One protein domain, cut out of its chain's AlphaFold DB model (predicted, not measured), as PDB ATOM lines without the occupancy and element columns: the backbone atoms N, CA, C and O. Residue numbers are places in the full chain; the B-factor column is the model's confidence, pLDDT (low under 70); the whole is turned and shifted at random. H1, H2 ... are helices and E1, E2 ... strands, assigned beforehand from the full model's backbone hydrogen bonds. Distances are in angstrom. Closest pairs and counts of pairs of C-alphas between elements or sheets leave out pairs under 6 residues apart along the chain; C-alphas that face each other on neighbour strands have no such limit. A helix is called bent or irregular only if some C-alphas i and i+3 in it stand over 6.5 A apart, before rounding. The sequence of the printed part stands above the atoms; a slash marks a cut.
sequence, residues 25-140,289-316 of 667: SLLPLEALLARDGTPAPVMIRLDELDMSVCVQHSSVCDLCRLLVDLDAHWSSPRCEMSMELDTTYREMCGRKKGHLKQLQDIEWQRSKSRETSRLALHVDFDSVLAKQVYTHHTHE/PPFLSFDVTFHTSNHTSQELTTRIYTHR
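Overview. This is residues 25 to 140 and 289 to 316 of the 667 residues of the protein "HET domain-containing protein" of Pleomassaria siparia CBS 279.74 (UniProt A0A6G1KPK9). A strongly twisted sheet of five strands, curled like part of a barrel, cups one helix, H3, in its hollow. The shorter helix H2 packs on the first half of H3, and two long stretches without named elements, residues 93 to 104 and 124 to 140, make up much of the rest; the turns after E2 and after E4 make the two ends of the length. The printed part has 144 residues, with four named helices and five named strands in the order H1 E1 H2 H3 H4 E2 E3 E4 E5, and the sheet, of order E1 E4 E5 E3 E2, is mixed. The class is mixed, helices and strands, with 65 of the 144 residues, under half, in named elements. The whole is compact, with a radius of gyration of the C-alphas of 15.6 A, and the C-alphas span 45 by 32 by 29 A.

Along the chain. The printed part begins at Ser 25. H1, residues 29 to 32, begins with C-alpha 29 at (-3.532, 27.068, 11.132), and E1 follows at residues 42 to 45. H2 holds residues 51 to 57. H3, residues 62 to 74, is the longest helix, 18.3 A from C-alpha 62 at (4.381, 31.289, 24.795) to C-alpha 74 at (-6.956, 42.774, 33.333). H4, residues 86 to 92, is irregular, with C-alphas 86 and 89 7.0 A apart. E2 is residues 105 to 109, 12.8 A long, and E3 is residues 116 to 123, 22.9 A long. Beyond the cut come E4, residues 292 to 299, 23.3 A long, and E5, residues 307 to 315, 26.4 A long, ending with C-alpha 315 at (3.737, 36.216, 11.116).

Arrangement. In the sheet, the edge strand E1 is parallel to E4 at 23 degrees, with N 44 and O 295 2.8 A apart. E4 and E5 form a hairpin, antiparallel at 162 degrees, with N 296 and O 310 2.8 A apart. E5 and E3 are antiparallel at 137 degrees, with N 122 and O 313 2.8 A apart. E3 and the other edge strand, E2, form a hairpin at 149 degrees, with N 106 and O 119 2.7 A apart. The pairing of E3 is staggered: residues 116 to 120 pair with E2 and 120 to 123 with E5. H3 is on one face of the sheet, which gives two layers, a helix over a sheet, at a height over the sheet of 7.9 A. It lies over E4 and runs along the strands, only just, at 28 degrees to E4 on the local plane. The closest C-alphas of H3 and E2 are those of Asp 62 and Ile 106, 6.3 A apart. H2 and H3 form a helical hairpin and touch, H3 with residues 64 to 68 alone; the closest C-alphas, of Cys 54 and Cys 64, are 5.1 A apart. They run opposite ways at a shallow tilt of 34 degrees, only just short of steep. H3 and H4 only just touch, with 3 pairs of C-alphas within 8 A, H3 with residues 72 to 73 alone; the closest are those of His 73 and Met 92, 6.6 A apart. Their lines stand about perpendicular, at 86 degrees. H1 touches no helix and is only just not on the sheet, with 4 pairs of C-alphas within 10 A; its closest C-alpha to E4 is that of Leu 32, 7.3 A from that of Leu 292. Every O i to N i+4 pair is within hydrogen-bond range in H2 and H3; H4 has 1 of 3, with 2 of 4 O i to N i+3 pairs, and H1 is too short for an O i to N i+4 pair.

Size, cuts and confidence. The two C-alphas farthest apart, those of Arg 114 and His 303, are 49.9 A apart. Residues 141 to 288 are not printed, and C-alphas 140 and 289 are 10.4 A apart across the cut. The links H3 to H4 and H4 to E2 are long. The mean pLDDT of the printed part is 71.3; 60 residues are under 70, among them residues 80 to 118 and 300 to 306.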
ATOM      1  N   SER A  25      -4.788  25.336  20.015       77.56
ATOM      2  CA  SER A  25      -5.936  24.700  19.355       77.56
ATOM      3  C   SER A  25      -6.986  25.689  18.848       77.56
ATOM      4  O   SER A  25      -7.796  25.318  18.005       77.56
ATOM      5  N   LEU A  26      -6.970  26.939  19.327       78.19
ATOM      6  CA  LEU A  26      -7.854  27.999  18.834       78.19
ATOM      7  C   LEU A  26      -7.379  28.595  17.503       78.19
ATOM      8  O   LEU A  26      -8.142  29.293  16.844       78.19
ATOM      9  N   LEU A  27      -6.130  28.342  17.098       75.31
ATOM     10  CA  LEU A  27      -5.564  28.896  15.873       75.31
ATOM     11  C   LEU A  27      -5.950  28.023  14.664       75.31
ATOM     12  O   LEU A  27      -5.512  26.871  14.584       75.31
ATOM     13  N   PRO A  28      -6.704  28.548  13.676       75.06
ATOM     14  CA  PRO A  28      -7.059  27.823  12.461       75.06
ATOM     15  C   PRO A  28      -5.863  27.800  11.503       75.06
ATOM     16  O   PRO A  28      -5.862  28.432  10.451       75.06
ATOM     17  N   LEU A  29      -4.804  27.079  11.867       71.50
ATOM     18  CA  LEU A  29      -3.532  27.068  11.132       71.50
ATOM     19  C   LEU A  29      -3.667  26.527   9.704       71.50
ATOM     20  O   LEU A  29      -2.893  26.903   8.827       71.50
ATOM     21  N   GLU A  30      -4.684  25.705   9.444       68.62
ATOM     22  CA  GLU A  30      -5.033  25.250   8.095       68.62
ATOM     23  C   GLU A  30      -5.459  26.410   7.177       68.62
ATOM     24  O   GLU A  30      -5.204  26.357   5.974       68.62
ATOM     25  N   ALA A  31      -6.003  27.501   7.728       71.06
ATOM     26  CA  ALA A  31      -6.357  28.691   6.958       71.06
ATOM     27  C   ALA A  31      -5.127  29.403   6.365       71.06
ATOM     28  O   ALA A  31      -5.238  30.026   5.318       71.06
ATOM     29  N   LEU A  32      -3.932  29.247   6.957       67.25
ATOM     30  CA  LEU A  32      -2.672  29.752   6.380       67.25
ATOM     31  C   LEU A  32      -2.162  28.920   5.188       67.25
ATOM     32  O   LEU A  32      -1.148  29.284   4.574       67.25
ATOM     33  N   LEU A  33      -2.775  27.760   4.929       63.12
ATOM     34  CA  LEU A  33      -2.449  26.859   3.818       63.12
ATOM     35  C   LEU A  33      -3.431  26.998   2.653       63.12
ATOM     36  O   LEU A  33      -3.079  26.655   1.521       63.12
ATOM     37  N   ALA A  34      -4.638  27.502   2.915       59.44
ATOM     38  CA  ALA A  34      -5.544  27.941   1.866       59.44
ATOM     39  C   ALA A  34      -4.864  29.080   1.088       59.44
ATOM     40  O   ALA A  34      -4.237  29.959   1.679       59.44
ATOM     41  N   ARG A  35      -4.941  29.083  -0.248       55.22
ATOM     42  CA  ARG A  35      -4.332  30.137  -1.089       55.22
ATOM     43  C   ARG A  35      -5.147  31.441  -1.059       55.22
ATOM     44  O   ARG A  35      -4.988  32.298  -1.925       55.22
ATOM     45  N   ASP A  36      -6.000  31.584  -0.055       57.03
ATOM     46  CA  ASP A  36      -7.186  32.421  -0.073       57.03
ATOM     47  C   ASP A  36      -6.984  33.571   0.926       57.03
ATOM     48  O   ASP A  36      -7.658  33.652   1.944       57.03
ATOM     49  N   GLY A  37      -6.008  34.444   0.655       69.88
ATOM     50  CA  GLY A  37      -5.783  35.680   1.419       69.88
ATOM     51  C   GLY A  37      -5.557  35.511   2.933       69.88
ATOM     52  O   GLY A  37      -5.245  34.432   3.432       69.88
ATOM     53  N   THR A  38      -5.663  36.621   3.669       79.38
ATOM     54  CA  THR A  38      -5.587  36.652   5.140       79.38
ATOM     55  C   THR A  38      -6.961  36.292   5.726       79.38
ATOM     56  O   THR A  38      -7.938  36.974   5.407       79.38
ATOM     57  N   PRO A  39      -7.081  35.248   6.569       82.62
ATOM     58  CA  PRO A  39      -8.354  34.866   7.176       82.62
ATOM     59  C   PRO A  39      -8.862  35.913   8.178       82.62
ATOM     60  O   PRO A  39      -8.097  36.720   8.709       82.62
ATOM     61  N   ALA A  40     -10.167  35.870   8.462       84.81
ATOM     62  CA  ALA A  40     -10.781  36.744   9.458       84.81
ATOM     63  C   ALA A  40     -10.177  36.518  10.864       84.81
ATOM     64  O   ALA A  40      -9.808  35.381  11.185       84.81
ATOM     65  N   PRO A  41     -10.101  37.565  11.710       86.94
ATOM     66  CA  PRO A  41      -9.596  37.435  13.071       86.94
ATOM     67  C   PRO A  41     -10.395  36.418  13.894       86.94
ATOM     68  O   PRO A  41     -11.624  36.360  13.814       86.94
ATOM     69  N   VAL A  42      -9.697  35.634  14.711       88.12
ATOM     70  CA  VAL A  42     -10.314  34.699  15.661       88.12
ATOM     71  C   VAL A  42     -10.635  35.432  16.957       88.12
ATOM     72  O   VAL A  42      -9.761  36.068  17.535       88.12
ATOM     73  N   MET A  43     -11.864  35.310  17.453       89.00
ATOM     74  CA  MET A  43     -12.232  35.862  18.758       89.00
ATOM     75  C   MET A  43     -11.832  34.898  19.878       89.00
ATOM     76  O   MET A  43     -12.191  33.721  19.841       89.00
ATOM     77  N   ILE A  44     -11.126  35.403  20.888       88.00
ATOM     78  CA  ILE A  44     -10.745  34.674  22.097       88.00
ATOM     79  C   ILE A  44     -11.278  35.434  23.308       88.00
ATOM     80  O   ILE A  44     -10.806  36.522  23.625       88.00
ATOM     81  N   ARG A  45     -12.236  34.838  24.014       87.75
ATOM     82  CA  ARG A  45     -12.768  35.373  25.268       87.75
ATOM     83  C   ARG A  45     -11.997  34.794  26.441       87.75
ATOM     84  O   ARG A  45     -12.045  33.585  26.670       87.75
ATOM     85  N   LEU A  46     -11.250  35.636  27.150       86.38
ATOM     86  CA  LEU A  46     -10.423  35.192  28.277       86.38
ATOM     87  C   LEU A  46     -11.270  34.643  29.432       86.38
ATOM     88  O   LEU A  46     -10.862  33.689  30.081       86.38
ATOM     89  N   ASP A  47     -12.462  35.188  29.650       81.69
ATOM     90  CA  ASP A  47     -13.407  34.759  30.683       81.69
ATOM     91  C   ASP A  47     -14.073  33.402  30.392       81.69
ATOM     92  O   ASP A  47     -14.568  32.747  31.310       81.69
ATOM     93  N   GLU A  48     -14.054  32.948  29.135       84.19
ATOM     94  CA  GLU A  48     -14.573  31.637  28.718       84.19
ATOM     95  C   GLU A  48     -13.474  30.555  28.640       84.19
ATOM     96  O   GLU A  48     -13.769  29.369  28.470       84.19
ATOM     97  N   LEU A  49     -12.201  30.941  28.775       85.00
ATOM     98  CA  LEU A  49     -11.047  30.042  28.754       85.00
ATOM     99  C   LEU A  49     -10.797  29.414  30.132       85.00
ATOM    100  O   LEU A  49     -10.776  30.096  31.155       85.00
ATOM    101  N   ASP A  50     -10.506  28.109  30.165       85.88
ATOM    102  CA  ASP A  50     -10.034  27.456  31.390       85.88
ATOM    103  C   ASP A  50      -8.577  27.852  31.681       85.88
ATOM    104  O   ASP A  50      -7.611  27.184  31.287       85.88
ATOM    105  N   MET A  51      -8.424  28.963  32.402       87.12
ATOM    106  CA  MET A  51      -7.126  29.510  32.784       87.12
ATOM    107  C   MET A  51      -6.282  28.532  33.599       87.12
ATOM    108  O   MET A  51      -5.056  28.604  33.543       87.12
ATOM    109  N   SER A  52      -6.890  27.576  34.312       84.94
ATOM    110  CA  SER A  52      -6.132  26.584  35.078       84.94
ATOM    111  C   SER A  52      -5.292  25.682  34.166       84.94
ATOM    112  O   SER A  52      -4.142  25.372  34.492       84.94
ATOM    113  N   VAL A  53      -5.812  25.348  32.982       84.19
ATOM    114  CA  VAL A  53      -5.098  24.582  31.955       84.19
ATOM    115  C   VAL A  53      -4.051  25.466  31.272       84.19
ATOM    116  O   VAL A  53      -2.902  25.053  31.120       84.19
ATOM    117  N   CYS A  54      -4.378  26.716  30.931       83.62
ATOM    118  CA  CYS A  54      -3.395  27.649  30.363       83.62
ATOM    119  C   CYS A  54      -2.203  27.892  31.305       83.62
ATOM    120  O   CYS A  54      -1.058  27.910  30.849       83.62
ATOM    121  N   VAL A  55      -2.435  27.997  32.620       85.25
ATOM    122  CA  VAL A  55      -1.380  28.118  33.641       85.25
ATOM    123  C   VAL A  55      -0.462  26.895  33.633       85.25
ATOM    124  O   VAL A  55       0.758  27.066  33.645       85.25
ATOM    125  N   GLN A  56      -1.011  25.678  33.543       83.50
ATOM    126  CA  GLN A  56      -0.216  24.442  33.472       83.50
ATOM    127  C   GLN A  56       0.685  24.393  32.228       83.50
ATOM    128  O   GLN A  56       1.819  23.927  32.310       83.50
ATOM    129  N   HIS A  57       0.218  24.928  31.096       77.00
ATOM    130  CA  HIS A  57       0.978  24.970  29.842       77.00
ATOM    131  C   HIS A  57       1.857  26.230  29.679       77.00
ATOM    132  O   HIS A  57       2.678  26.293  28.760       77.00
ATOM    133  N   SER A  58       1.754  27.225  30.568       78.81
ATOM    134  CA  SER A  58       2.468  28.514  30.467       78.81
ATOM    135  C   SER A  58       4.000  28.412  30.559       78.81
ATOM    136  O   SER A  58       4.716  29.326  30.147       78.81
ATOM    137  N   SER A  59       4.536  27.306  31.082       73.62
ATOM    138  CA  SER A  59       5.982  27.058  31.118       73.62
ATOM    139  C   SER A  59       6.555  26.606  29.772       73.62
ATOM    140  O   SER A  59       7.768  26.678  29.581       73.62
ATOM    141  N   VAL A  60       5.702  26.125  28.862       69.38
ATOM    142  CA  VAL A  60       6.099  25.461  27.608       69.38
ATOM    143  C   VAL A  60       5.439  26.047  26.357       69.38
ATOM    144  O   VAL A  60       5.888  25.748  25.257       69.38
ATOM    145  N   CYS A  61       4.406  26.882  26.493       74.50
ATOM    146  CA  CYS A  61       3.739  27.559  25.383       74.50
ATOM    147  C   CYS A  61       3.690  29.073  25.619       74.50
ATOM    148  O   CYS A  61       3.054  29.543  26.567       74.50
ATOM    149  N   ASP A  62       4.302  29.829  24.708       76.06
ATOM    150  CA  ASP A  62       4.381  31.289  24.795       76.06
ATOM    151  C   ASP A  62       3.005  31.960  24.646       76.06
ATOM    152  O   ASP A  62       2.727  32.938  25.338       76.06
ATOM    153  N   LEU A  63       2.096  31.389  23.843       80.44
ATOM    154  CA  LEU A  63       0.722  31.887  23.729       80.44
ATOM    155  C   LEU A  63      -0.084  31.663  25.017       80.44
ATOM    156  O   LEU A  63      -0.732  32.589  25.492       80.44
ATOM    157  N   CYS A  64      -0.014  30.472  25.625       82.12
ATOM    158  CA  CYS A  64      -0.659  30.233  26.925       82.12
ATOM    159  C   CYS A  64      -0.108  31.179  27.992       82.12
ATOM    160  O   CYS A  64      -0.864  31.727  28.786       82.12
ATOM    161  N   ARG A  65       1.210  31.400  27.993       80.69
ATOM    162  CA  ARG A  65       1.861  32.338  28.905       80.69
ATOM    163  C   ARG A  65       1.370  33.773  28.716       80.69
ATOM    164  O   ARG A  65       1.116  34.438  29.714       80.69
ATOM    165  N   LEU A  66       1.222  34.219  27.470       82.88
ATOM    166  CA  LEU A  66       0.713  35.547  27.133       82.88
ATOM    167  C   LEU A  66      -0.733  35.740  27.615       82.88
ATOM    168  O   LEU A  66      -1.028  36.749  28.248       82.88
ATOM    169  N   LEU A  67      -1.616  34.763  27.374       87.12
ATOM    170  CA  LEU A  67      -3.021  34.835  27.803       87.12
ATOM    171  C   LEU A  67      -3.160  34.834  29.334       87.12
ATOM    172  O   LEU A  67      -3.957  35.598  29.865       87.12
ATOM    173  N   VAL A  68      -2.353  34.034  30.043       86.69
ATOM    174  CA  VAL A  68      -2.329  34.004  31.519       86.69
ATOM    175  C   VAL A  68      -1.853  35.332  32.102       86.69
ATOM    176  O   VAL A  68      -2.435  35.831  33.063       86.69
ATOM    177  N   ASP A  69      -0.790  35.913  31.539       81.81
ATOM    178  CA  ASP A  69      -0.280  37.204  32.007       81.81
ATOM    179  C   ASP A  69      -1.297  38.333  31.744       81.81
ATOM    180  O   ASP A  69      -1.471  39.210  32.592       81.81
ATOM    181  N   LEU A  70      -2.001  38.286  30.607       84.06
ATOM    182  CA  LEU A  70      -3.043  39.249  30.253       84.06
ATOM    183  C   LEU A  70      -4.276  39.142  31.163       84.06
ATOM    184  O   LEU A  70      -4.761  40.164  31.643       84.06
ATOM    185  N   ASP A  71      -4.740  37.924  31.450       86.50
ATOM    186  CA  ASP A  71      -5.844  37.665  32.384       86.50
ATOM    187  C   ASP A  71      -5.533  38.191  33.793       86.50
ATOM    188  O   ASP A  71      -6.331  38.917  34.393       86.50
ATOM    189  N   ALA A  72      -4.320  37.920  34.286       82.38
ATOM    190  CA  ALA A  72      -3.853  38.434  35.570       82.38
ATOM    191  C   ALA A  72      -3.787  39.973  35.593       82.38
ATOM    192  O   ALA A  72      -4.120  40.591  36.610       82.38
ATOM    193  N   HIS A  73      -3.373  40.600  34.486       79.88
ATOM    194  CA  HIS A  73      -3.317  42.055  34.378       79.88
ATOM    195  C   HIS A  73      -4.710  42.692  34.352       79.88
ATOM    196  O   HIS A  73      -4.966  43.616  35.124       79.88
ATOM    197  N   TRP A  74      -5.616  42.206  33.503       83.12
ATOM    198  CA  TRP A  74      -6.956  42.774  33.333       83.12
ATOM    199  C   TRP A  74      -7.918  42.459  34.481       83.12
ATOM    200  O   TRP A  74      -8.815  43.256  34.755       83.12
ATOM    201  N   SER A  75      -7.668  41.390  35.239       81.69
ATOM    202  CA  SER A  75      -8.305  41.147  36.543       81.69
ATOM    203  C   SER A  75      -7.807  42.104  37.647       81.69
ATOM    204  O   SER A  75      -8.352  42.154  38.752       81.69
ATOM    205  N   SER A  76      -6.747  42.861  37.354       76.88
ATOM    206  CA  SER A  76      -6.104  43.889  38.169       76.88
ATOM    207  C   SER A  76      -7.023  45.050  38.595       76.88
ATOM    208  O   SER A  76      -7.498  45.727  37.689       76.88
ATOM    209  N   PRO A  77      -7.203  45.465  39.871       69.88
ATOM    210  CA  PRO A  77      -7.814  46.772  40.170       69.88
ATOM    211  C   PRO A  77      -7.029  47.987  39.642       69.88
ATOM    212  O   PRO A  77      -7.538  49.102  39.674       69.88
ATOM    213  N   ARG A  78      -5.775  47.788  39.214       68.88
ATOM    214  CA  ARG A  78      -4.927  48.796  38.553       68.88
ATOM    215  C   ARG A  78      -4.680  48.450  37.077       68.88
ATOM    216  O   ARG A  78      -3.603  48.745  36.569       68.88
ATOM    217  N   CYS A  79      -5.599  47.724  36.435       71.19
ATOM    218  CA  CYS A  79      -5.467  47.399  35.019       71.19
ATOM    219  C   CYS A  79      -5.411  48.692  34.194       71.19
ATOM    220  O   CYS A  79      -6.157  49.640  34.440       71.19
ATOM    221  N   GLU A  80      -4.476  48.749  33.251       66.19
ATOM    222  CA  GLU A  80      -4.322  49.890  32.353       66.19
ATOM    223  C   GLU A  80      -5.009  49.540  31.027       66.19
ATOM    224  O   GLU A  80      -4.866  48.432  30.509       66.19
ATOM    225  N   MET A  81      -5.784  50.481  30.484       60.69
ATOM    226  CA  MET A  81      -6.427  50.320  29.172       60.69
ATOM    227  C   MET A  81      -5.468  50.640  28.016       60.69
ATOM    228  O   MET A  81      -5.609  50.099  26.924       60.69
ATOM    229  N   SER A  82      -4.487  51.500  28.282       54.16
ATOM    230  CA  SER A  82      -3.372  51.880  27.414       54.16
ATOM    231  C   SER A  82      -2.140  52.081  28.293       54.16
ATOM    232  O   SER A  82      -2.269  52.543  29.425       54.16
ATOM    233  N   MET A  83      -0.952  51.711  27.812       55.06
ATOM    234  CA  MET A  83       0.250  51.743  28.650       55.06
ATOM    235  C   MET A  83       0.736  53.179  28.883       55.06
ATOM    236  O   MET A  83       1.318  53.772  27.980       55.06
ATOM    237  N   GLU A  84       0.589  53.706  30.101       48.12
ATOM    238  CA  GLU A  84       1.150  55.017  30.477       48.12
ATOM    239  C   GLU A  84       2.385  54.897  31.397       48.12
ATOM    240  O   GLU A  84       3.233  55.788  31.394       48.12
ATOM    241  N   LEU A  85       2.562  53.799  32.160       45.88
ATOM    242  CA  LEU A  85       3.637  53.699  33.173       45.88
ATOM    243  C   LEU A  85       4.390  52.346  33.168       45.88
ATOM    244  O   LEU A  85       3.801  51.268  33.160       45.88
ATOM    245  N   ASP A  86       5.735  52.369  33.167       47.94
ATOM    246  CA  ASP A  86       6.627  51.181  33.060       47.94
ATOM    247  C   ASP A  86       6.555  50.215  34.265       47.94
ATOM    248  O   ASP A  86       6.835  49.019  34.142       47.94
ATOM    249  N   THR A  87       6.164  50.703  35.442       46.75
ATOM    250  CA  THR A  87       6.317  49.976  36.711       46.75
ATOM    251  C   THR A  87       5.131  49.079  37.079       46.75
ATOM    252  O   THR A  87       5.348  48.015  37.660       46.75
ATOM    253  N   THR A  88       3.898  49.428  36.700       50.59
ATOM    254  CA  THR A  88       2.675  48.773  37.205       50.59
ATOM    255  C   THR A  88       2.536  47.325  36.721       50.59
ATOM    256  O   THR A  88       2.354  46.409  37.521       50.59
ATOM    257  N   TYR A  89       2.716  47.080  35.420       52.12
ATOM    258  CA  TYR A  89       2.499  45.760  34.809       52.12
ATOM    259  C   TYR A  89       3.462  44.676  35.339       52.12
ATOM    260  O   TYR A  89       3.055  43.558  35.649       52.12
ATOM    261  N   ARG A  90       4.754  45.002  35.512       51.75
ATOM    262  CA  ARG A  90       5.782  44.039  35.970       51.75
ATOM    263  C   ARG A  90       5.575  43.593  37.417       51.75
ATOM    264  O   ARG A  90       5.808  42.426  37.735       51.75
ATOM    265  N   GLU A  91       5.158  44.518  38.279       54.03
ATOM    266  CA  GLU A  91       4.866  44.242  39.688       54.03
ATOM    267  C   GLU A  91       3.593  43.403  39.840       54.03
ATOM    268  O   GLU A  91       3.565  42.472  40.645       54.03
ATOM    269  N   MET A  92       2.573  43.672  39.019       51.88
ATOM    270  CA  MET A  92       1.278  42.986  39.066       51.88
ATOM    271  C   MET A  92       1.347  41.534  38.583       51.88
ATOM    272  O   MET A  92       0.717  40.672  39.189       51.88
ATOM    273  N   CYS A  93       2.167  41.230  37.571       52.22
ATOM    274  CA  CYS A  93       2.367  39.850  37.106       52.22
ATOM    275  C   CYS A  93       3.325  39.034  38.005       52.22
ATOM    276  O   CYS A  93       3.649  37.889  37.691       52.22
ATOM    277  N   GLY A  94       3.829  39.611  39.108       47.56
ATOM    278  CA  GLY A  94       4.599  38.898  40.135       47.56
ATOM    279  C   GLY A  94       5.993  38.410  39.712       47.56
ATOM    280  O   GLY A  94       6.530  37.484  40.327       47.56
ATOM    281  N   ARG A  95       6.615  38.987  38.670       52.72
ATOM    282  CA  ARG A  95       7.878  38.467  38.103       52.72
ATOM    283  C   ARG A  95       9.106  39.302  38.504       52.72
ATOM    284  O   ARG A  95       9.134  40.519  38.356       52.72
ATOM    285  N   LYS A  96      10.167  38.634  38.985       41.66
ATOM    286  CA  LYS A  96      11.463  39.255  39.349       41.66
ATOM    287  C   LYS A  96      12.264  39.705  38.111       41.66
ATOM    288  O   LYS A  96      12.150  39.113  37.041       41.66
ATOM    289  N   LYS A  97      13.138  40.704  38.308       39.25
ATOM    290  CA  LYS A  97      13.912  41.517  37.334       39.25
ATOM    291  C   LYS A  97      14.882  40.782  36.364       39.25
ATOM    292  O   LYS A  97      15.814  41.414  35.888       39.25
ATOM    293  N   GLY A  98      14.710  39.489  36.050       36.75
ATOM    294  CA  GLY A  98      15.700  38.734  35.254       36.75
ATOM    295  C   GLY A  98      15.240  37.496  34.465       36.75
ATOM    296  O   GLY A  98      16.098  36.809  33.926       36.75
ATOM    297  N   HIS A  99      13.938  37.180  34.371       36.34
ATOM    298  CA  HIS A  99      13.462  35.924  33.741       36.34
ATOM    299  C   HIS A  99      12.223  36.068  32.833       36.34
ATOM    300  O   HIS A  99      11.364  35.180  32.762       36.34
ATOM    301  N   LEU A 100      12.101  37.166  32.091       43.88
ATOM    302  CA  LEU A 100      11.190  37.166  30.944       43.88
ATOM    303  C   LEU A 100      11.927  36.515  29.766       43.88
ATOM    304  O   LEU A 100      12.693  37.177  29.075       43.88
ATOM    305  N   LYS A 101      11.725  35.198  29.572       46.59
ATOM    306  CA  LYS A 101      11.957  34.561  28.265       46.59
ATOM    307  C   LYS A 101      11.143  35.389  27.271       46.59
ATOM    308  O   LYS A 101       9.942  35.551  27.483       46.59
ATOM    309  N   GLN A 102      11.820  36.012  26.313       52.97
ATOM    310  CA  GLN A 102      11.180  36.852  25.307       52.97
ATOM    311  C   GLN A 102      10.181  35.966  24.554       52.97
ATOM    312  O   GLN A 102      10.586  34.944  24.007       52.97
ATOM    313  N   LEU A 103       8.891  36.312  24.608       55.03
ATOM    314  CA  LEU A 103       7.844  35.582  23.893       55.03
ATOM    315  C   LEU A 103       7.963  35.984  22.427       55.03
ATOM    316  O   LEU A 103       7.466  37.036  22.032       55.03
ATOM    317  N   GLN A 104       8.739  35.220  21.666       56.34
ATOM    318  CA  GLN A 104       9.052  35.553  20.276       56.34
ATOM    319  C   GLN A 104       8.235  34.699  19.318       56.34
ATOM    320  O   GLN A 104       7.664  35.249  18.382       56.34
ATOM    321  N   ASP A 105       8.094  33.400  19.601       60.31
ATOM    322  CA  ASP A 105       7.584  32.436  18.631       60.31
ATOM    323  C   ASP A 105       6.592  31.435  19.246       60.31
ATOM    324  O   ASP A 105       6.804  30.870  20.317       60.31
ATOM    325  N   ILE A 106       5.524  31.141  18.509       63.22
ATOM    326  CA  ILE A 106       4.720  29.932  18.668       63.22
ATOM    327  C   ILE A 106       5.340  28.857  17.777       63.22
ATOM    328  O   ILE A 106       5.346  28.980  16.550       63.22
ATOM    329  N   GLU A 107       5.832  27.777  18.377       60.03
ATOM    330  CA  GLU A 107       6.194  26.576  17.627       60.03
ATOM    331  C   GLU A 107       4.952  25.714  17.387       60.03
ATOM    332  O   GLU A 107       4.190  25.413  18.309       60.03
ATOM    333  N   TRP A 108       4.748  25.299  16.140       56.88
ATOM    334  CA  TRP A 108       3.678  24.390  15.760       56.88
ATOM    335  C   TRP A 108       4.214  23.223  14.939       56.88
ATOM    336  O   TRP A 108       4.966  23.399  13.979       56.88
ATOM    337  N   GLN A 109       3.786  22.016  15.301       51.50
ATOM    338  CA  GLN A 109       4.129  20.791  14.596       51.50
ATOM    339  C   GLN A 109       2.891  20.247  13.885       51.50
ATOM    340  O   GLN A 109       1.836  20.045  14.490       51.50
ATOM    341  N   ARG A 110       3.017  19.984  12.584       46.91
ATOM    342  CA  ARG A 110       1.907  19.463  11.786       46.91
ATOM    343  C   ARG A 110       1.633  18.002  12.151       46.91
ATOM    344  O   ARG A 110       2.520  17.154  12.047       46.91
ATOM    345  N   SER A 111       0.382  17.701  12.514       45.44
ATOM    346  CA  SER A 111      -0.094  16.338  12.789       45.44
ATOM    347  C   SER A 111       0.298  15.395  11.642       45.44
ATOM    348  O   SER A 111      -0.058  15.629  10.486       45.44
ATOM    349  N   LYS A 112       1.064  14.344  11.972       41.75
ATOM    350  CA  LYS A 112       1.634  13.311  11.073       41.75
ATOM    351  C   LYS A 112       2.874  13.685  10.245       41.75
ATOM    352  O   LYS A 112       3.361  12.828   9.512       41.75
ATOM    353  N   SER A 113       3.438  14.886  10.377       48.75
ATOM    354  CA  SER A 113       4.732  15.236   9.764       48.75
ATOM    355  C   SER A 113       5.771  15.611  10.828       48.75
ATOM    356  O   SER A 113       5.425  16.109  11.898       48.75
ATOM    357  N   ARG A 114       7.061  15.392  10.547       53.72
ATOM    358  CA  ARG A 114       8.166  15.898  11.388       53.72
ATOM    359  C   ARG A 114       8.475  17.384  11.137       53.72
ATOM    360  O   ARG A 114       9.453  17.889  11.673       53.72
ATOM    361  N   GLU A 115       7.678  18.074  10.323       51.88
ATOM    362  CA  GLU A 115       7.885  19.487  10.011       51.88
ATOM    363  C   GLU A 115       7.349  20.368  11.149       51.88
ATOM    364  O   GLU A 115       6.147  20.402  11.432       51.88
ATOM    365  N   THR A 116       8.264  21.078  11.806       57.56
ATOM    366  CA  THR A 116       7.978  22.136  12.778       57.56
ATOM    367  C   THR A 116       8.014  23.487  12.071       57.56
ATOM    368  O   THR A 116       9.019  23.836  11.454       57.56
ATOM    369  N   SER A 117       6.935  24.256  12.162       60.06
ATOM    370  CA  SER A 117       6.872  25.646  11.706       60.06
ATOM    371  C   SER A 117       6.843  26.580  12.912       60.06
ATOM    372  O   SER A 117       6.171  26.298  13.899       60.06
ATOM    373  N   ARG A 118       7.559  27.701  12.828       67.06
ATOM    374  CA  ARG A 118       7.531  28.764  13.840       67.06
ATOM    375  C   ARG A 118       6.672  29.919  13.340       67.06
ATOM    376  O   ARG A 118       6.731  30.249  12.155       67.06
ATOM    377  N   LEU A 119       5.879  30.512  14.221       73.56
ATOM    378  CA  LEU A 119       5.106  31.723  13.965       73.56
ATOM    379  C   LEU A 119       5.491  32.776  14.995       73.56
ATOM    380  O   LEU A 119       5.256  32.579  16.181       73.56
ATOM    381  N   ALA A 120       6.039  33.893  14.538       77.12
ATOM    382  CA  ALA A 120       6.372  35.004  15.409       77.12
ATOM    383  C   ALA A 120       5.092  35.693  15.893       77.12
ATOM    384  O   ALA A 120       4.160  35.903  15.107       77.12
ATOM    385  N   LEU A 121       5.046  36.050  17.175       81.06
ATOM    386  CA  LEU A 121       3.964  36.846  17.752       81.06
ATOM    387  C   LEU A 121       4.223  38.327  17.511       81.06
ATOM    388  O   LEU A 121       5.337  38.805  17.689       81.06
ATOM    389  N   HIS A 122       3.192  39.065  17.122       84.75
ATOM    390  CA  HIS A 122       3.252  40.507  16.929       84.75
ATOM    391  C   HIS A 122       2.035  41.164  17.567       84.75
ATOM    392  O   HIS A 122       0.943  40.598  17.566       84.75
ATOM    393  N   VAL A 123       2.210  42.370  18.088       87.31
ATOM    394  CA  VAL A 123       1.123  43.180  18.656       87.31
ATOM    395  C   VAL A 123       1.173  44.585  18.081       87.31
ATOM    396  O   VAL A 123       2.189  44.997  17.530       87.31
ATOM    397  N   ASP A 124       0.094  45.345  18.190       86.69
ATOM    398  CA  ASP A 124       0.180  46.766  17.860       86.69
ATOM    399  C   ASP A 124       1.104  47.502  18.840       86.69
ATOM    400  O   ASP A 124       1.251  47.094  19.994       86.69
ATOM    401  N   PHE A 125       1.729  48.591  18.389       80.25
ATOM    402  CA  PHE A 125       2.644  49.385  19.219       80.25
ATOM    403  C   PHE A 125       1.951  49.972  20.465       80.25
ATOM    404  O   PHE A 125       2.570  50.079  21.520       80.25
ATOM    405  N   ASP A 126       0.658  50.297  20.350       79.12
ATOM    406  CA  ASP A 126      -0.198  50.829  21.414       79.12
ATOM    407  C   ASP A 126      -0.897  49.729  22.239       79.12
ATOM    408  O   ASP A 126      -1.687  50.022  23.137       79.12
ATOM    409  N   SER A 127      -0.601  48.451  21.975       83.81
ATOM    410  CA  SER A 127      -1.170  47.330  22.724       83.81
ATOM    411  C   SER A 127      -0.648  47.280  24.163       83.81
ATOM    412  O   SER A 127       0.544  47.437  24.423       83.81
ATOM    413  N   VAL A 128      -1.521  46.900  25.103       78.56
ATOM    414  CA  VAL A 128      -1.147  46.558  26.491       78.56
ATOM    415  C   VAL A 128      -0.083  45.448  26.571       78.56
ATOM    416  O   VAL A 128       0.657  45.341  27.549       78.56
ATOM    417  N   LEU A 129       0.038  44.633  25.517       79.25
ATOM    418  CA  LEU A 129       0.996  43.534  25.413       79.25
ATOM    419  C   LEU A 129       2.378  43.959  24.889       79.25
ATOM    420  O   LEU A 129       3.308  43.149  24.932       79.25
ATOM    421  N   ALA A 130       2.556  45.207  24.439       75.94
ATOM    422  CA  ALA A 130       3.792  45.700  23.819       75.94
ATOM    423  C   ALA A 130       5.042  45.618  24.729       75.94
ATOM    424  O   ALA A 130       6.168  45.602  24.242       75.94
ATOM    425  N   LYS A 131       4.882  45.511  26.060       69.56
ATOM    426  CA  LYS A 131       5.997  45.263  27.008       69.56
ATOM    427  C   LYS A 131       6.457  43.802  27.072       69.56
ATOM    428  O   LYS A 131       7.559  43.532  27.554       69.56
ATOM    429  N   GLN A 132       5.600  42.861  26.679       69.75
ATOM    430  CA  GLN A 132       5.889  41.422  26.690       69.75
ATOM    431  C   GLN A 132       6.256  40.903  25.302       69.75
ATOM    432  O   GLN A 132       7.146  40.058  25.185       69.75
ATOM    433  N   VAL A 133       5.597  41.440  24.275       74.94
ATOM    434  CA  VAL A 133       5.852  41.166  22.863       74.94
ATOM    435  C   VAL A 133       6.527  42.398  22.265       74.94
ATOM    436  O   VAL A 133       5.881  43.408  22.013       74.94
ATOM    437  N   TYR A 134       7.844  42.316  22.067       66.88
ATOM    438  CA  TYR A 134       8.655  43.426  21.540       66.88
ATOM    439  C   TYR A 134       8.503  43.629  20.030       66.88
ATOM    440  O   TYR A 134       8.957  44.629  19.486       66.88
ATOM    441  N   THR A 135       7.925  42.649  19.346       73.88
ATOM    442  CA  THR A 135       7.691  42.660  17.910       73.88
ATOM    443  C   THR A 135       6.336  43.272  17.609       73.88
ATOM    444  O   THR A 135       5.301  42.824  18.105       73.88
ATOM    445  N   HIS A 136       6.332  44.284  16.752       81.94
ATOM    446  CA  HIS A 136       5.105  44.982  16.391       81.94
ATOM    447  C   HIS A 136       4.555  44.548  15.032       81.94
ATOM    448  O   HIS A 136       5.296  44.062  14.167       81.94
ATOM    449  N   HIS A 137       3.237  44.660  14.868       86.81
ATOM    450  CA  HIS A 137       2.571  44.386  13.603       86.81
ATOM    451  C   HIS A 137       2.724  45.570  12.648       86.81
ATOM    452  O   HIS A 137       2.295  46.687  12.925       86.81
ATOM    453  N   THR A 138       3.302  45.283  11.490       85.81
ATOM    454  CA  THR A 138       3.286  46.167  10.331       85.81
ATOM    455  C   THR A 138       1.878  46.214   9.741       85.81
ATOM    456  O   THR A 138       1.386  45.174   9.312       85.81
ATOM    457  N   HIS A 139       1.257  47.389   9.649       86.12
ATOM    458  CA  HIS A 139      -0.032  47.558   8.963       86.12
ATOM    459  C   HIS A 139       0.143  47.628   7.437       86.12
ATOM    460  O   HIS A 139       1.222  47.953   6.936       86.12
ATOM    461  N   GLU A 140      -0.898  47.248   6.692       87.62
ATOM    462  CA  GLU A 140      -0.893  47.262   5.218       87.62
ATOM    463  C   GLU A 140      -0.783  48.691   4.680       87.62
ATOM    464  O   GLU A 140       0.071  48.964   3.839       87.62
ATOM    465  N   PRO A 289       2.208  38.790   3.401       74.31
ATOM    466  CA  PRO A 289       1.837  37.387   3.343       74.31
ATOM    467  C   PRO A 289       0.631  37.137   4.264       74.31
ATOM    468  O   PRO A 289       0.501  37.833   5.274       74.31
ATOM    469  N   PRO A 290      -0.197  36.116   3.981       78.06
ATOM    470  CA  PRO A 290      -1.266  35.712   4.885       78.06
ATOM    471  C   PRO A 290      -0.752  35.482   6.308       78.06
ATOM    472  O   PRO A 290       0.258  34.799   6.515       78.06
ATOM    473  N   PHE A 291      -1.465  36.040   7.280       83.62
ATOM    474  CA  PHE A 291      -1.190  35.915   8.710       83.62
ATOM    475  C   PHE A 291      -2.464  35.511   9.458       83.62
ATOM    476  O   PHE A 291      -3.569  35.705   8.960       83.62
ATOM    477  N   LEU A 292      -2.332  34.947  10.660       84.31
ATOM    478  CA  LEU A 292      -3.472  34.844  11.572       84.31
ATOM    479  C   LEU A 292      -3.483  36.068  12.471       84.31
ATOM    480  O   LEU A 292      -2.433  36.577  12.863       84.31
ATOM    481  N   SER A 293      -4.676  36.518  12.818       89.50
ATOM    482  CA  SER A 293      -4.870  37.484  13.886       89.50
ATOM    483  C   SER A 293      -5.955  36.988  14.822       89.50
ATOM    484  O   SER A 293      -6.825  36.209  14.424       89.50
ATOM    485  N   PHE A 294      -5.872  37.395  16.078       88.44
ATOM    486  CA  PHE A 294      -6.860  37.052  17.079       88.44
ATOM    487  C   PHE A 294      -7.127  38.232  18.001       88.44
ATOM    488  O   PHE A 294      -6.204  38.902  18.467       88.44
ATOM    489  N   ASP A 295      -8.411  38.470  18.221       90.88
ATOM    490  CA  ASP A 295      -8.939  39.483  19.117       90.88
ATOM    491  C   ASP A 295      -9.191  38.837  20.466       90.88
ATOM    492  O   ASP A 295     -10.051  37.969  20.610       90.88
ATOM    493  N   VAL A 296      -8.410  39.253  21.452       89.31
ATOM    494  CA  VAL A 296      -8.533  38.793  22.825       89.31
ATOM    495  C   VAL A 296      -9.397  39.785  23.583       89.31
ATOM    496  O   VAL A 296      -9.024  40.957  23.691       89.31
ATOM    497  N   THR A 297     -10.534  39.326  24.103       89.56
ATOM    498  CA  THR A 297     -11.469  40.155  24.868       89.56
ATOM    499  C   THR A 297     -11.620  39.685  26.311       89.56
ATOM    500  O   THR A 297     -11.408  38.513  26.632       89.56
ATOM    501  N   PHE A 298     -11.946  40.626  27.197       83.62
ATOM    502  CA  PHE A 298     -12.192  40.365  28.614       83.62
ATOM    503  C   PHE A 298     -13.282  41.287  29.152       83.62
ATOM    504  O   PHE A 298     -13.208  42.514  29.017       83.62
ATOM    505  N   HIS A 299     -14.288  40.703  29.797       80.62
ATOM    506  CA  HIS A 299     -15.342  41.454  30.465       80.62
ATOM    507  C   HIS A 299     -14.955  41.742  31.916       80.62
ATOM    508  O   HIS A 299     -14.893  40.840  32.752       80.62
ATOM    509  N   THR A 300     -14.724  43.017  32.242       67.81
ATOM    510  CA  THR A 300     -14.416  43.387  33.627       67.81
ATOM    511  C   THR A 300     -15.668  43.266  34.501       67.81
ATOM    512  O   THR A 300     -16.752  43.734  34.147       67.81
ATOM    513  N   SER A 301     -15.527  42.643  35.672       61.94
ATOM    514  CA  SER A 301     -16.599  42.536  36.671       61.94
ATOM    515  C   SER A 301     -16.686  43.758  37.599       61.94
ATOM    516  O   SER A 301     -17.631  43.873  38.382       61.94
ATOM    517  N   ASN A 302     -15.743  44.703  37.491       56.47
ATOM    518  CA  ASN A 302     -15.609  45.845  38.393       56.47
ATOM    519  C   ASN A 302     -16.116  47.156  37.751       56.47
ATOM    520  O   ASN A 302     -15.421  47.824  37.000       56.47
ATOM    521  N   HIS A 303     -17.338  47.537  38.136       47.53
ATOM    522  CA  HIS A 303     -17.958  48.879  38.124       47.53
ATOM    523  C   HIS A 303     -18.163  49.670  36.819       47.53
ATOM    524  O   HIS A 303     -18.988  50.584  36.823       47.53
ATOM    525  N   THR A 304     -17.571  49.293  35.695       51.41
ATOM    526  CA  THR A 304     -17.976  49.782  34.369       51.41
ATOM    527  C   THR A 304     -18.013  48.580  33.446       51.41
ATOM    528  O   THR A 304     -16.969  47.989  33.210       51.41
ATOM    529  N   SER A 305     -19.193  48.171  32.970       58.69
ATOM    530  CA  SER A 305     -19.381  47.071  32.008       58.69
ATOM    531  C   SER A 305     -18.702  47.380  30.667       58.69
ATOM    532  O   SER A 305     -19.363  47.642  29.668       58.69
ATOM    533  N   GLN A 306     -17.376  47.415  30.665       67.56
ATOM    534  CA  GLN A 306     -16.529  47.716  29.530       67.56
ATOM    535  C   GLN A 306     -15.810  46.431  29.134       67.56
ATOM    536  O   GLN A 306     -15.211  45.751  29.968       67.56
ATOM    537  N   GLU A 307     -15.939  46.081  27.861       79.88
ATOM    538  CA  GLU A 307     -15.174  45.009  27.243       79.88
ATOM    539  C   GLU A 307     -13.783  45.552  26.911       79.88
ATOM    540  O   GLU A 307     -13.649  46.555  26.207       79.88
ATOM    541  N   LEU A 308     -12.751  44.923  27.468       83.50
ATOM    542  CA  LEU A 308     -11.364  45.179  27.096       83.50
ATOM    543  C   LEU A 308     -11.039  44.343  25.863       83.50
ATOM    544  O   LEU A 308     -11.523  43.219  25.731       83.50
ATOM    545  N   THR A 309     -10.247  44.882  24.941       86.19
ATOM    546  CA  THR A 309      -9.876  44.183  23.706       86.19
ATOM    547  C   THR A 309      -8.441  44.505  23.320       86.19
ATOM    548  O   THR A 309      -8.029  45.662  23.341       86.19
ATOM    549  N   THR A 310      -7.683  43.484  22.927       87.81
ATOM    550  CA  THR A 310      -6.386  43.640  22.260       87.81
ATOM    551  C   THR A 310      -6.275  42.649  21.114       87.81
ATOM    552  O   THR A 310      -6.790  41.536  21.201       87.81
ATOM    553  N   ARG A 311      -5.567  43.030  20.052       90.38
ATOM    554  CA  ARG A 311      -5.289  42.147  18.921       90.38
ATOM    555  C   ARG A 311      -3.858  41.631  18.978       90.38
ATOM    556  O   ARG A 311      -2.934  42.369  19.320       90.38
ATOM    557  N   ILE A 312      -3.687  40.363  18.628       89.50
ATOM    558  CA  ILE A 312      -2.387  39.723  18.442       89.50
ATOM    559  C   ILE A 312      -2.344  39.147  17.026       89.50
ATOM    560  O   ILE A 312      -3.344  38.666  16.493       89.50
ATOM    561  N   TYR A 313      -1.174  39.203  16.412       88.62
ATOM    562  CA  TYR A 313      -0.912  38.797  15.041       88.62
ATOM    563  C   TYR A 313       0.162  37.711  15.020       88.62
ATOM    564  O   TYR A 313       1.075  37.717  15.846       88.62
ATOM    565  N   THR A 314       0.095  36.802  14.050       83.38
ATOM    566  CA  THR A 314       1.112  35.764  13.849       83.38
ATOM    567  C   THR A 314       1.731  35.882  12.468       83.38
ATOM    568  O   THR A 314       1.051  35.658  11.465       83.38
ATOM    569  N   HIS A 315       3.026  36.156  12.392       75.12
ATOM    570  CA  HIS A 315       3.737  36.216  11.116       75.12
ATOM    571  C   HIS A 315       4.666  35.020  10.977       75.12
ATOM    572  O   HIS A 315       5.278  34.572  11.944       75.12
ATOM    573  N   ARG A 316       4.813  34.494   9.759       68.31
ATOM    574  CA  ARG A 316       5.927  33.576   9.494       68.31
ATOM    575  C   ARG A 316       7.234  34.366   9.653       68.31
ATOM    576  O   ARG A 316       7.312  35.458   9.082       68.31
TER     577      ARG A 316